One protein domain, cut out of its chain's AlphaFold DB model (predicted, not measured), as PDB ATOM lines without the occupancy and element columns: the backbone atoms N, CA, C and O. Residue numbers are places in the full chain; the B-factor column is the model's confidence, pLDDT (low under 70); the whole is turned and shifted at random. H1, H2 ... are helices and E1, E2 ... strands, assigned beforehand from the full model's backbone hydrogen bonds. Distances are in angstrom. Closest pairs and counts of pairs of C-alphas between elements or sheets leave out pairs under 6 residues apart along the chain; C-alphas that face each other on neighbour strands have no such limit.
ATOM      1  N   LEU A   2      25.251 -50.284 -38.661       66.69
ATOM      2  CA  LEU A   2      23.928 -50.939 -38.589       66.69
ATOM      3  C   LEU A   2      23.105 -50.598 -37.326       66.69
ATOM      4  O   LEU A   2      21.927 -50.276 -37.421       66.69
ATOM      5  N   ALA A   3      23.726 -50.578 -36.138       72.56
ATOM      6  CA  ALA A   3      23.033 -50.205 -34.895       72.56
ATOM      7  C   ALA A   3      22.471 -48.766 -34.907       72.56
ATOM      8  O   ALA A   3      21.451 -48.498 -34.276       72.56
ATOM      9  N   ARG A   4      23.115 -47.847 -35.641       76.69
ATOM     10  CA  ARG A   4      22.660 -46.457 -35.790       76.69
ATOM     11  C   ARG A   4      21.472 -46.376 -36.748       76.69
ATOM     12  O   ARG A   4      20.477 -45.760 -36.388       76.69
ATOM     13  N   LEU A   5      21.553 -47.046 -37.899       76.69
ATOM     14  CA  LEU A   5      20.457 -47.126 -38.874       76.69
ATOM     15  C   LEU A   5      19.214 -47.776 -38.278       76.69
ATOM     16  O   LEU A   5      18.126 -47.221 -38.366       76.69
ATOM     17  N   ARG A   6      19.382 -48.896 -37.571       78.56
ATOM     18  CA  ARG A   6      18.276 -49.570 -36.886       78.56
ATOM     19  C   ARG A   6      17.608 -48.678 -35.842       78.56
ATOM     20  O   ARG A   6      16.388 -48.683 -35.729       78.56
ATOM     21  N   ARG A   7      18.391 -47.907 -35.077       81.94
ATOM     22  CA  ARG A   7      17.846 -46.968 -34.085       81.94
ATOM     23  C   ARG A   7      17.099 -45.813 -34.751       81.94
ATOM     24  O   ARG A   7      16.032 -45.455 -34.269       81.94
ATOM     25  N   LEU A   8      17.637 -45.264 -35.837       79.06
ATOM     26  CA  LEU A   8      16.981 -44.216 -36.619       79.06
ATOM     27  C   LEU A   8      15.651 -44.718 -37.200       79.06
ATOM     28  O   LEU A   8      14.619 -44.097 -36.974       79.06
ATOM     29  N   ALA A   9      15.667 -45.890 -37.839       79.75
ATOM     30  CA  ALA A   9      14.480 -46.556 -38.370       79.75
ATOM     31  C   ALA A   9      13.410 -46.770 -37.290       79.75
ATOM     32  O   ALA A   9      12.253 -46.435 -37.506       79.75
ATOM     33  N   LEU A  10      13.792 -47.254 -36.101       83.00
ATOM     34  CA  LEU A  10      12.867 -47.432 -34.975       83.00
ATOM     35  C   LEU A  10      12.221 -46.119 -34.518       83.00
ATOM     36  O   LEU A  10      11.026 -46.099 -34.245       83.00
ATOM     37  N   VAL A  11      12.999 -45.039 -34.408       83.00
ATOM     38  CA  VAL A  11      12.487 -43.732 -33.965       83.00
ATOM     39  C   VAL A  11      11.512 -43.158 -34.987       83.00
ATOM     40  O   VAL A  11      10.435 -42.706 -34.613       83.00
ATOM     41  N   LEU A  12      11.873 -43.203 -36.268       77.62
ATOM     42  CA  LEU A  12      11.062 -42.618 -37.333       77.62
ATOM     43  C   LEU A  12       9.815 -43.444 -37.657       77.62
ATOM     44  O   LEU A  12       8.803 -42.882 -38.058       77.62
ATOM     45  N   ALA A  13       9.867 -44.760 -37.445       83.06
ATOM     46  CA  ALA A  13       8.733 -45.652 -37.653       83.06
ATOM     47  C   ALA A  13       7.774 -45.737 -36.452       83.06
ATOM     48  O   ALA A  13       6.658 -46.226 -36.600       83.06
ATOM     49  N   ALA A  14       8.179 -45.257 -35.270       84.00
ATOM     50  CA  ALA A  14       7.370 -45.302 -34.050       84.00
ATOM     51  C   ALA A  14       5.939 -44.724 -34.168       84.00
ATOM     52  O   ALA A  14       5.046 -45.303 -33.549       84.00
ATOM     53  N   PRO A  15       5.675 -43.625 -34.913       82.44
ATOM     54  CA  PRO A  15       4.323 -43.073 -35.036       82.44
ATOM     55  C   PRO A  15       3.446 -43.771 -36.093       82.44
ATOM     56  O   PRO A  15       2.280 -43.406 -36.235       82.44
ATOM     57  N   ILE A  16       3.975 -44.735 -36.856       81.44
ATOM     58  CA  ILE A  16       3.251 -45.385 -37.957       81.44
ATOM     59  C   ILE A  16       2.393 -46.539 -37.418       81.44
ATOM     60  O   ILE A  16       2.867 -47.401 -36.674       81.44
ATOM     61  N   HIS A  17       1.119 -46.565 -37.824       78.62
ATOM     62  CA  HIS A  17       0.156 -47.602 -37.459       78.62
ATOM     63  C   HIS A  17      -0.492 -48.240 -38.698       78.62
ATOM     64  O   HIS A  17      -0.976 -47.494 -39.552       78.62
ATOM     65  N   PRO A  18      -0.598 -49.587 -38.766       84.06
ATOM     66  CA  PRO A  18      -0.022 -50.603 -37.872       84.06
ATOM     67  C   PRO A  18       1.515 -50.543 -37.757       84.06
ATOM     68  O   PRO A  18       2.162 -49.936 -38.608       84.06
ATOM     69  N   PRO A  19       2.104 -51.149 -36.701       86.69
ATOM     70  CA  PRO A  19       3.540 -51.067 -36.451       86.69
ATOM     71  C   PRO A  19       4.383 -51.558 -37.629       86.69
ATOM     72  O   PRO A  19       4.128 -52.627 -38.187       86.69
ATOM     73  N   VAL A  20       5.434 -50.805 -37.942       90.75
ATOM     74  CA  VAL A  20       6.393 -51.160 -38.988       90.75
ATOM     75  C   VAL A  20       7.244 -52.345 -38.553       90.75
ATOM     76  O   VAL A  20       7.849 -52.349 -37.476       90.75
ATOM     77  N   ARG A  21       7.321 -53.355 -39.414       92.44
ATOM     78  CA  ARG A  21       8.233 -54.491 -39.265       92.44
ATOM     79  C   ARG A  21       9.609 -54.062 -39.758       92.44
ATOM     80  O   ARG A  21       9.713 -53.488 -40.833       92.44
ATOM     81  N   ILE A  22      10.650 -54.311 -38.965       91.75
ATOM     82  CA  ILE A  22      12.017 -53.862 -39.263       91.75
ATOM     83  C   ILE A  22      12.965 -55.060 -39.229       91.75
ATOM     84  O   ILE A  22      13.105 -55.712 -38.190       91.75
ATOM     85  N   TYR A  23      13.663 -55.302 -40.334       92.75
ATOM     86  CA  TYR A  23      14.593 -56.415 -40.520       92.75
ATOM     87  C   TYR A  23      15.996 -55.897 -40.869       92.75
ATOM     88  O   TYR A  23      16.120 -54.890 -41.561       92.75
ATOM     89  N   PRO A  24      17.079 -56.534 -40.398       92.25
ATOM     90  CA  PRO A  24      18.419 -56.262 -40.918       92.25
ATOM     91  C   PRO A  24      18.595 -56.887 -42.312       92.25
ATOM     92  O   PRO A  24      18.114 -57.998 -42.535       92.25
ATOM     93  N   THR A  25      19.328 -56.227 -43.212       92.19
ATOM     94  CA  THR A  25      19.708 -56.811 -44.516       92.19
ATOM     95  C   THR A  25      21.119 -57.421 -44.479       92.19
ATOM     96  O   THR A  25      21.943 -56.988 -43.658       92.19
ATOM     97  N   PRO A  26      21.436 -58.424 -45.328       90.25
ATOM     98  CA  PRO A  26      22.775 -59.026 -45.411       90.25
ATOM     99  C   PRO A  26      23.901 -58.016 -45.678       90.25
ATOM    100  O   PRO A  26      25.018 -58.176 -45.185       90.25
ATOM    101  N   GLU A  27      23.595 -56.945 -46.401       88.94
ATOM    102  CA  GLU A  27      24.507 -55.873 -46.800       88.94
ATOM    103  C   GLU A  27      24.773 -54.877 -45.654       88.94
ATOM    104  O   GLU A  27      25.585 -53.963 -45.786       88.94
ATOM    105  N   GLY A  28      24.118 -55.053 -44.499       88.44
ATOM    106  CA  GLY A  28      24.295 -54.217 -43.309       88.44
ATOM    107  C   GLY A  28      23.367 -53.002 -43.241       88.44
ATOM    108  O   GLY A  28      23.627 -52.088 -42.446       88.44
ATOM    109  N   GLY A  29      22.315 -52.988 -44.059       92.06
ATOM    110  CA  GLY A  29      21.225 -52.019 -44.047       92.06
ATOM    111  C   GLY A  29      20.031 -52.474 -43.203       92.06
ATOM    112  O   GLY A  29      20.141 -53.354 -42.339       92.06
ATOM    113  N   VAL A  30      18.877 -51.850 -43.436       93.06
ATOM    114  CA  VAL A  30      17.604 -52.203 -42.792       93.06
ATOM    115  C   VAL A  30      16.459 -52.191 -43.797       93.06
ATOM    116  O   VAL A  30      16.367 -51.283 -44.614       93.06
ATOM    117  N   GLN A  31      15.562 -53.166 -43.689       93.69
ATOM    118  CA  GLN A  31      14.309 -53.223 -44.429       93.69
ATOM    119  C   GLN A  31      13.142 -52.908 -43.496       93.69
ATOM    120  O   GLN A  31      13.078 -53.430 -42.380       93.69
ATOM    121  N   LEU A  32      12.235 -52.048 -43.944       92.69
ATOM    122  CA  LEU A  32      11.021 -51.646 -43.248       92.69
ATOM    123  C   LEU A  32       9.802 -52.054 -44.067       92.69
ATOM    124  O   LEU A  32       9.739 -51.759 -45.255       92.69
ATOM    125  N   GLU A  33       8.819 -52.674 -43.422       93.69
ATOM    126  CA  GLU A  33       7.581 -53.104 -44.070       93.69
ATOM    127  C   GLU A  33       6.360 -52.781 -43.223       93.69
ATOM    128  O   GLU A  33       6.298 -53.128 -42.038       93.69
ATOM    129  N   TRP A  34       5.343 -52.191 -43.840       92.19
ATOM    130  CA  TRP A  34       4.047 -51.976 -43.203       92.19
ATOM    131  C   TRP A  34       2.931 -51.862 -44.235       92.19
ATOM    132  O   TRP A  34       3.168 -51.710 -45.430       92.19
ATOM    133  N   THR A  35       1.700 -51.923 -43.746       90.31
ATOM    134  CA  THR A  35       0.491 -51.726 -44.545       90.31
ATOM    135  C   THR A  35      -0.256 -50.533 -43.970       90.31
ATOM    136  O   THR A  35      -0.356 -50.430 -42.753       90.31
ATOM    137  N   SER A  36      -0.787 -49.638 -44.798       86.25
ATOM    138  CA  SER A  36      -1.652 -48.532 -44.374       86.25
ATOM    139  C   SER A  36      -2.835 -48.402 -45.330       86.25
ATOM    140  O   SER A  36      -2.672 -48.086 -46.508       86.25
ATOM    141  N   GLY A  37      -4.046 -48.677 -44.838       88.56
ATOM    142  CA  GLY A  37      -5.235 -48.756 -45.688       88.56
ATOM    143  C   GLY A  37      -5.084 -49.844 -46.757       88.56
ATOM    144  O   GLY A  37      -4.855 -51.001 -46.419       88.56
ATOM    145  N   THR A  38      -5.204 -49.464 -48.032       90.56
ATOM    146  CA  THR A  38      -5.009 -50.349 -49.196       90.56
ATOM    147  C   THR A  38      -3.558 -50.419 -49.667       90.56
ATOM    148  O   THR A  38      -3.277 -51.112 -50.639       90.56
ATOM    149  N   HIS A  39      -2.632 -49.723 -49.007       90.38
ATOM    150  CA  HIS A  39      -1.252 -49.637 -49.463       90.38
ATOM    151  C   HIS A  39      -0.321 -50.536 -48.661       90.38
ATOM    152  O   HIS A  39      -0.321 -50.498 -47.430       90.38
ATOM    153  N   GLU A  40       0.527 -51.281 -49.357       92.31
ATOM    154  CA  GLU A  40       1.671 -51.989 -48.788       92.31
ATOM    155  C   GLU A  40       2.956 -51.234 -49.120       92.31
ATOM    156  O   GLU A  40       3.142 -50.770 -50.244       92.31
ATOM    157  N   TYR A  41       3.838 -51.104 -48.135       91.38
ATOM    158  CA  TYR A  41       5.100 -50.382 -48.243       91.38
ATOM    159  C   TYR A  41       6.258 -51.312 -47.904       91.38
ATOM    160  O   TYR A  41       6.210 -52.027 -46.899       91.38
ATOM    161  N   SER A  42       7.317 -51.250 -48.708       93.31
ATOM    162  CA  SER A  42       8.609 -51.876 -48.434       93.31
ATOM    163  C   SER A  42       9.727 -50.880 -48.720       93.31
ATOM    164  O   SER A  42       9.785 -50.296 -49.801       93.31
ATOM    165  N   ILE A  43      10.593 -50.641 -47.740       91.56
ATOM    166  CA  ILE A  43      11.731 -49.729 -47.865       91.56
ATOM    167  C   ILE A  43      12.988 -50.458 -47.446       91.56
ATOM    168  O   ILE A  43      13.100 -50.863 -46.293       91.56
ATOM    169  N   GLU A  44      13.968 -50.526 -48.332       93.19
ATOM    170  CA  GLU A  44      15.321 -50.946 -48.001       93.19
ATOM    171  C   GLU A  44      16.229 -49.721 -47.897       93.19
ATOM    172  O   GLU A  44      16.342 -48.953 -48.846       93.19
ATOM    173  N   ILE A  45      16.874 -49.527 -46.744       90.56
ATOM    174  CA  ILE A  45      17.862 -48.469 -46.500       90.56
ATOM    175  C   ILE A  45      19.243 -49.113 -46.412       90.56
ATOM    176  O   ILE A  45      19.526 -49.883 -45.488       90.56
ATOM    177  N   HIS A  46      20.124 -48.754 -47.336       91.00
ATOM    178  CA  HIS A  46      21.491 -49.252 -47.402       91.00
ATOM    179  C   HIS A  46      22.427 -48.527 -46.417       91.00
ATOM    180  O   HIS A  46      22.115 -47.445 -45.903       91.00
ATOM    181  N   PRO A  47      23.619 -49.091 -46.136       88.69
ATOM    182  CA  PRO A  47      24.589 -48.481 -45.227       88.69
ATOM    183  C   PRO A  47      25.070 -47.080 -45.622       88.69
ATOM    184  O   PRO A  47      25.487 -46.313 -44.753       88.69
ATOM    185  N   ASP A  48      25.039 -46.765 -46.917       88.44
ATOM    186  CA  ASP A  48      25.435 -45.478 -47.494       88.44
ATOM    187  C   ASP A  48      24.304 -44.435 -47.499       88.44
ATOM    188  O   ASP A  48      24.483 -43.348 -48.041       88.44
ATOM    189  N   LEU A  49      23.168 -44.748 -46.862       85.88
ATOM    190  CA  LEU A  49      21.950 -43.933 -46.826       85.88
ATOM    191  C   LEU A  49      21.241 -43.793 -48.177       85.88
ATOM    192  O   LEU A  49      20.361 -42.943 -48.309       85.88
ATOM    193  N   SER A  50      21.559 -44.621 -49.170       90.00
ATOM    194  CA  SER A  50      20.638 -44.832 -50.284       90.00
ATOM    195  C   SER A  50      19.435 -45.665 -49.827       90.00
ATOM    196  O   SER A  50      19.525 -46.427 -48.860       90.00
ATOM    197  N   ALA A  51      18.291 -45.506 -50.493       90.81
ATOM    198  CA  ALA A  51      17.147 -46.379 -50.258       90.81
ATOM    199  C   ALA A  51      16.388 -46.722 -51.522       90.81
ATOM    200  O   ALA A  51      16.209 -45.893 -52.415       90.81
ATOM    201  N   TYR A  52      15.859 -47.931 -51.515       92.00
ATOM    202  CA  TYR A  52      14.902 -48.414 -52.483       92.00
ATOM    203  C   TYR A  52      13.533 -48.520 -51.812       92.00
ATOM    204  O   TYR A  52      13.389 -49.142 -50.763       92.00
ATOM    205  N   VAL A  53      12.540 -47.856 -52.395       92.00
ATOM    206  CA  VAL A  53      11.183 -47.756 -51.853       92.00
ATOM    207  C   VAL A  53      10.225 -48.384 -52.843       92.00
ATOM    208  O   VAL A  53      10.229 -48.006 -54.013       92.00
ATOM    209  N   VAL A  54       9.374 -49.276 -52.355       92.81
ATOM    210  CA  VAL A  54       8.272 -49.898 -53.085       92.81
ATOM    211  C   VAL A  54       6.968 -49.603 -52.352       92.81
ATOM    212  O   VAL A  54       6.886 -49.711 -51.127       92.81
ATOM    213  N   GLN A  55       5.946 -49.234 -53.115       92.75
ATOM    214  CA  GLN A  55       4.579 -49.040 -52.651       92.75
ATOM    215  C   GLN A  55       3.623 -49.756 -53.607       92.75
ATOM    216  O   GLN A  55       3.719 -49.571 -54.820       92.75
ATOM    217  N   VAL A  56       2.686 -50.529 -53.069       93.25
ATOM    218  CA  VAL A  56       1.654 -51.245 -53.835       93.25
ATOM    219  C   VAL A  56       0.281 -50.806 -53.344       93.25
ATOM    220  O   VAL A  56       0.040 -50.848 -52.140       93.25
ATOM    221  N   ASP A  57      -0.613 -50.386 -54.238       93.62
ATOM    222  CA  ASP A  57      -2.038 -50.204 -53.939       93.62
ATOM    223  C   ASP A  57      -2.787 -51.502 -54.254       93.62
ATOM    224  O   ASP A  57      -3.087 -51.829 -55.400       93.62
ATOM    225  N   THR A  58      -3.119 -52.247 -53.205       91.94
ATOM    226  CA  THR A  58      -3.811 -53.541 -53.295       91.94
ATOM    227  C   THR A  58      -5.246 -53.436 -53.819       91.94
ATOM    228  O   THR A  58      -5.854 -54.458 -54.135       91.94
ATOM    229  N   SER A  59      -5.813 -52.227 -53.916       93.88
ATOM    230  CA  SER A  59      -7.159 -52.019 -54.461       93.88
ATOM    231  C   SER A  59      -7.188 -51.866 -55.981       93.88
ATOM    232  O   SER A  59      -8.203 -52.192 -56.599       93.88
ATOM    233  N   THR A  60      -6.088 -51.400 -56.580       93.75
ATOM    234  CA  THR A  60      -5.959 -51.188 -58.030       93.75
ATOM    235  C   THR A  60      -4.912 -52.084 -58.686       93.75
ATOM    236  O   THR A  60      -4.880 -52.147 -59.911       93.75
ATOM    237  N   ASP A  61      -4.102 -52.793 -57.893       87.88
ATOM    238  CA  ASP A  61      -2.909 -53.530 -58.337       87.88
ATOM    239  C   ASP A  61      -1.832 -52.610 -58.955       87.88
ATOM    240  O   ASP A  61      -0.942 -53.050 -59.683       87.88
ATOM    241  N   ASP A  62      -1.893 -51.307 -58.654       92.50
ATOM    242  CA  ASP A  62      -0.864 -50.354 -59.058       92.50
ATOM    243  C   ASP A  62       0.361 -50.479 -58.149       92.50
ATOM    244  O   ASP A  62       0.250 -50.525 -56.922       92.50
ATOM    245  N   PHE A  63       1.554 -50.430 -58.742       90.81
ATOM    246  CA  PHE A  63       2.808 -50.403 -57.993       90.81
ATOM    247  C   PHE A  63       3.670 -49.198 -58.372       90.81
ATOM    248  O   PHE A  63       3.655 -48.704 -59.503       90.81
ATOM    249  N   ARG A  64       4.438 -48.711 -57.398       91.12
ATOM    250  CA  ARG A  64       5.411 -47.630 -57.552       91.12
ATOM    251  C   ARG A  64       6.715 -48.029 -56.894       91.12
ATOM    252  O   ARG A  64       6.715 -48.535 -55.776       91.12
ATOM    253  N   GLU A  65       7.816 -47.724 -57.562       93.06
ATOM    254  CA  GLU A  65       9.156 -47.901 -57.020       93.06
ATOM    255  C   GLU A  65      10.015 -46.656 -57.240       93.06
ATOM    256  O   GLU A  65       9.836 -45.915 -58.215       93.06
ATOM    257  N   ARG A  66      10.954 -46.398 -56.327       91.38
ATOM    258  CA  ARG A  66      11.920 -45.305 -56.466       91.38
ATOM    259  C   ARG A  66      13.224 -45.617 -55.740       91.38
ATOM    260  O   ARG A  66      13.221 -46.110 -54.617       91.38
ATOM    261  N   MET A  67      14.337 -45.263 -56.384       90.94
ATOM    262  CA  MET A  67      15.678 -45.298 -55.802       90.94
ATOM    263  C   MET A  67      16.115 -43.886 -55.399       90.94
ATOM    264  O   MET A  67      16.151 -42.975 -56.229       90.94
ATOM    265  N   TYR A  68      16.503 -43.723 -54.140       88.31
ATOM    266  CA  TYR A  68      17.056 -42.503 -53.566       88.31
ATOM    267  C   TYR A  68      18.555 -42.696 -53.351       88.31
ATOM    268  O   TYR A  68      18.973 -43.632 -52.679       88.31
ATOM    269  N   LYS A  69      19.383 -41.812 -53.919       86.06
ATOM    270  CA  LYS A  69      20.852 -41.953 -53.879       86.06
ATOM    271  C   LYS A  69      21.496 -41.491 -52.569       86.06
ATOM    272  O   LYS A  69      22.636 -41.843 -52.308       86.06
TER     273      LYS A  69
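AT A GLANCE: This is residues 2 to 69 of the 86 residues of an uncharacterized protein of Micromonospora sp. CB01531 (UniProt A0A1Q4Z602). A twisted wall of five antiparallel strands has one helix, H1, packed along one face near its E1 edge. The 68 printed residues run H1 E1 E2 E3 E4 E5; the sheet, in that strand order, is a meander, each strand the antiparallel neighbour of the one before. The class is mixed, in two layers, helix on sheet; the whole is compact, radius of gyration of the C-alphas 12.2 A, spans 36 by 24 by 17 A.

HOW THE PARTS SIT: Within hydrogen-bond range are N 32 and O 43, 2.8 A, in the hairpin of E2, residues 30 to 36, and E3, residues 39 to 45. Edge strand E1, residues 21 to 24, pairs with E2 through N 23 and O 31, 2.8 A. E4, residues 51 to 57, forms a hairpin with E3, with N 42 and O 54 within hydrogen-bond range at 2.9 A, and another with edge strand E5, residues 62 to 68, with N 57 and O 62 within hydrogen-bond range at 2.8 A. H1, residues 2 to 13, is on the sheet at a height of 8.9 A, along the strands, 7 degrees from E2 on the local plane; its closest C-alphas to E2 are Arg 6 and Val 30, 6.5 A. Every O i to N i+4 pair in H1 is within range.

IN THESE COORDINATES: H1, 16.1 A long, begins at C-alpha 2 (23.928, -50.939, -38.589). E1 measures 10.5 A, E2 19.7 A, E3 19.4 A, E4 19.9 A and E5 20.3 A, ending at C-alpha 68 (17.056, -42.503, -53.566).

THE WHOLE: The farthest C-alphas, Ala 3 and Thr 60, are 37.1 A apart. The printed part has no cut and no long link; residue 2 alone has pLDDT under 70.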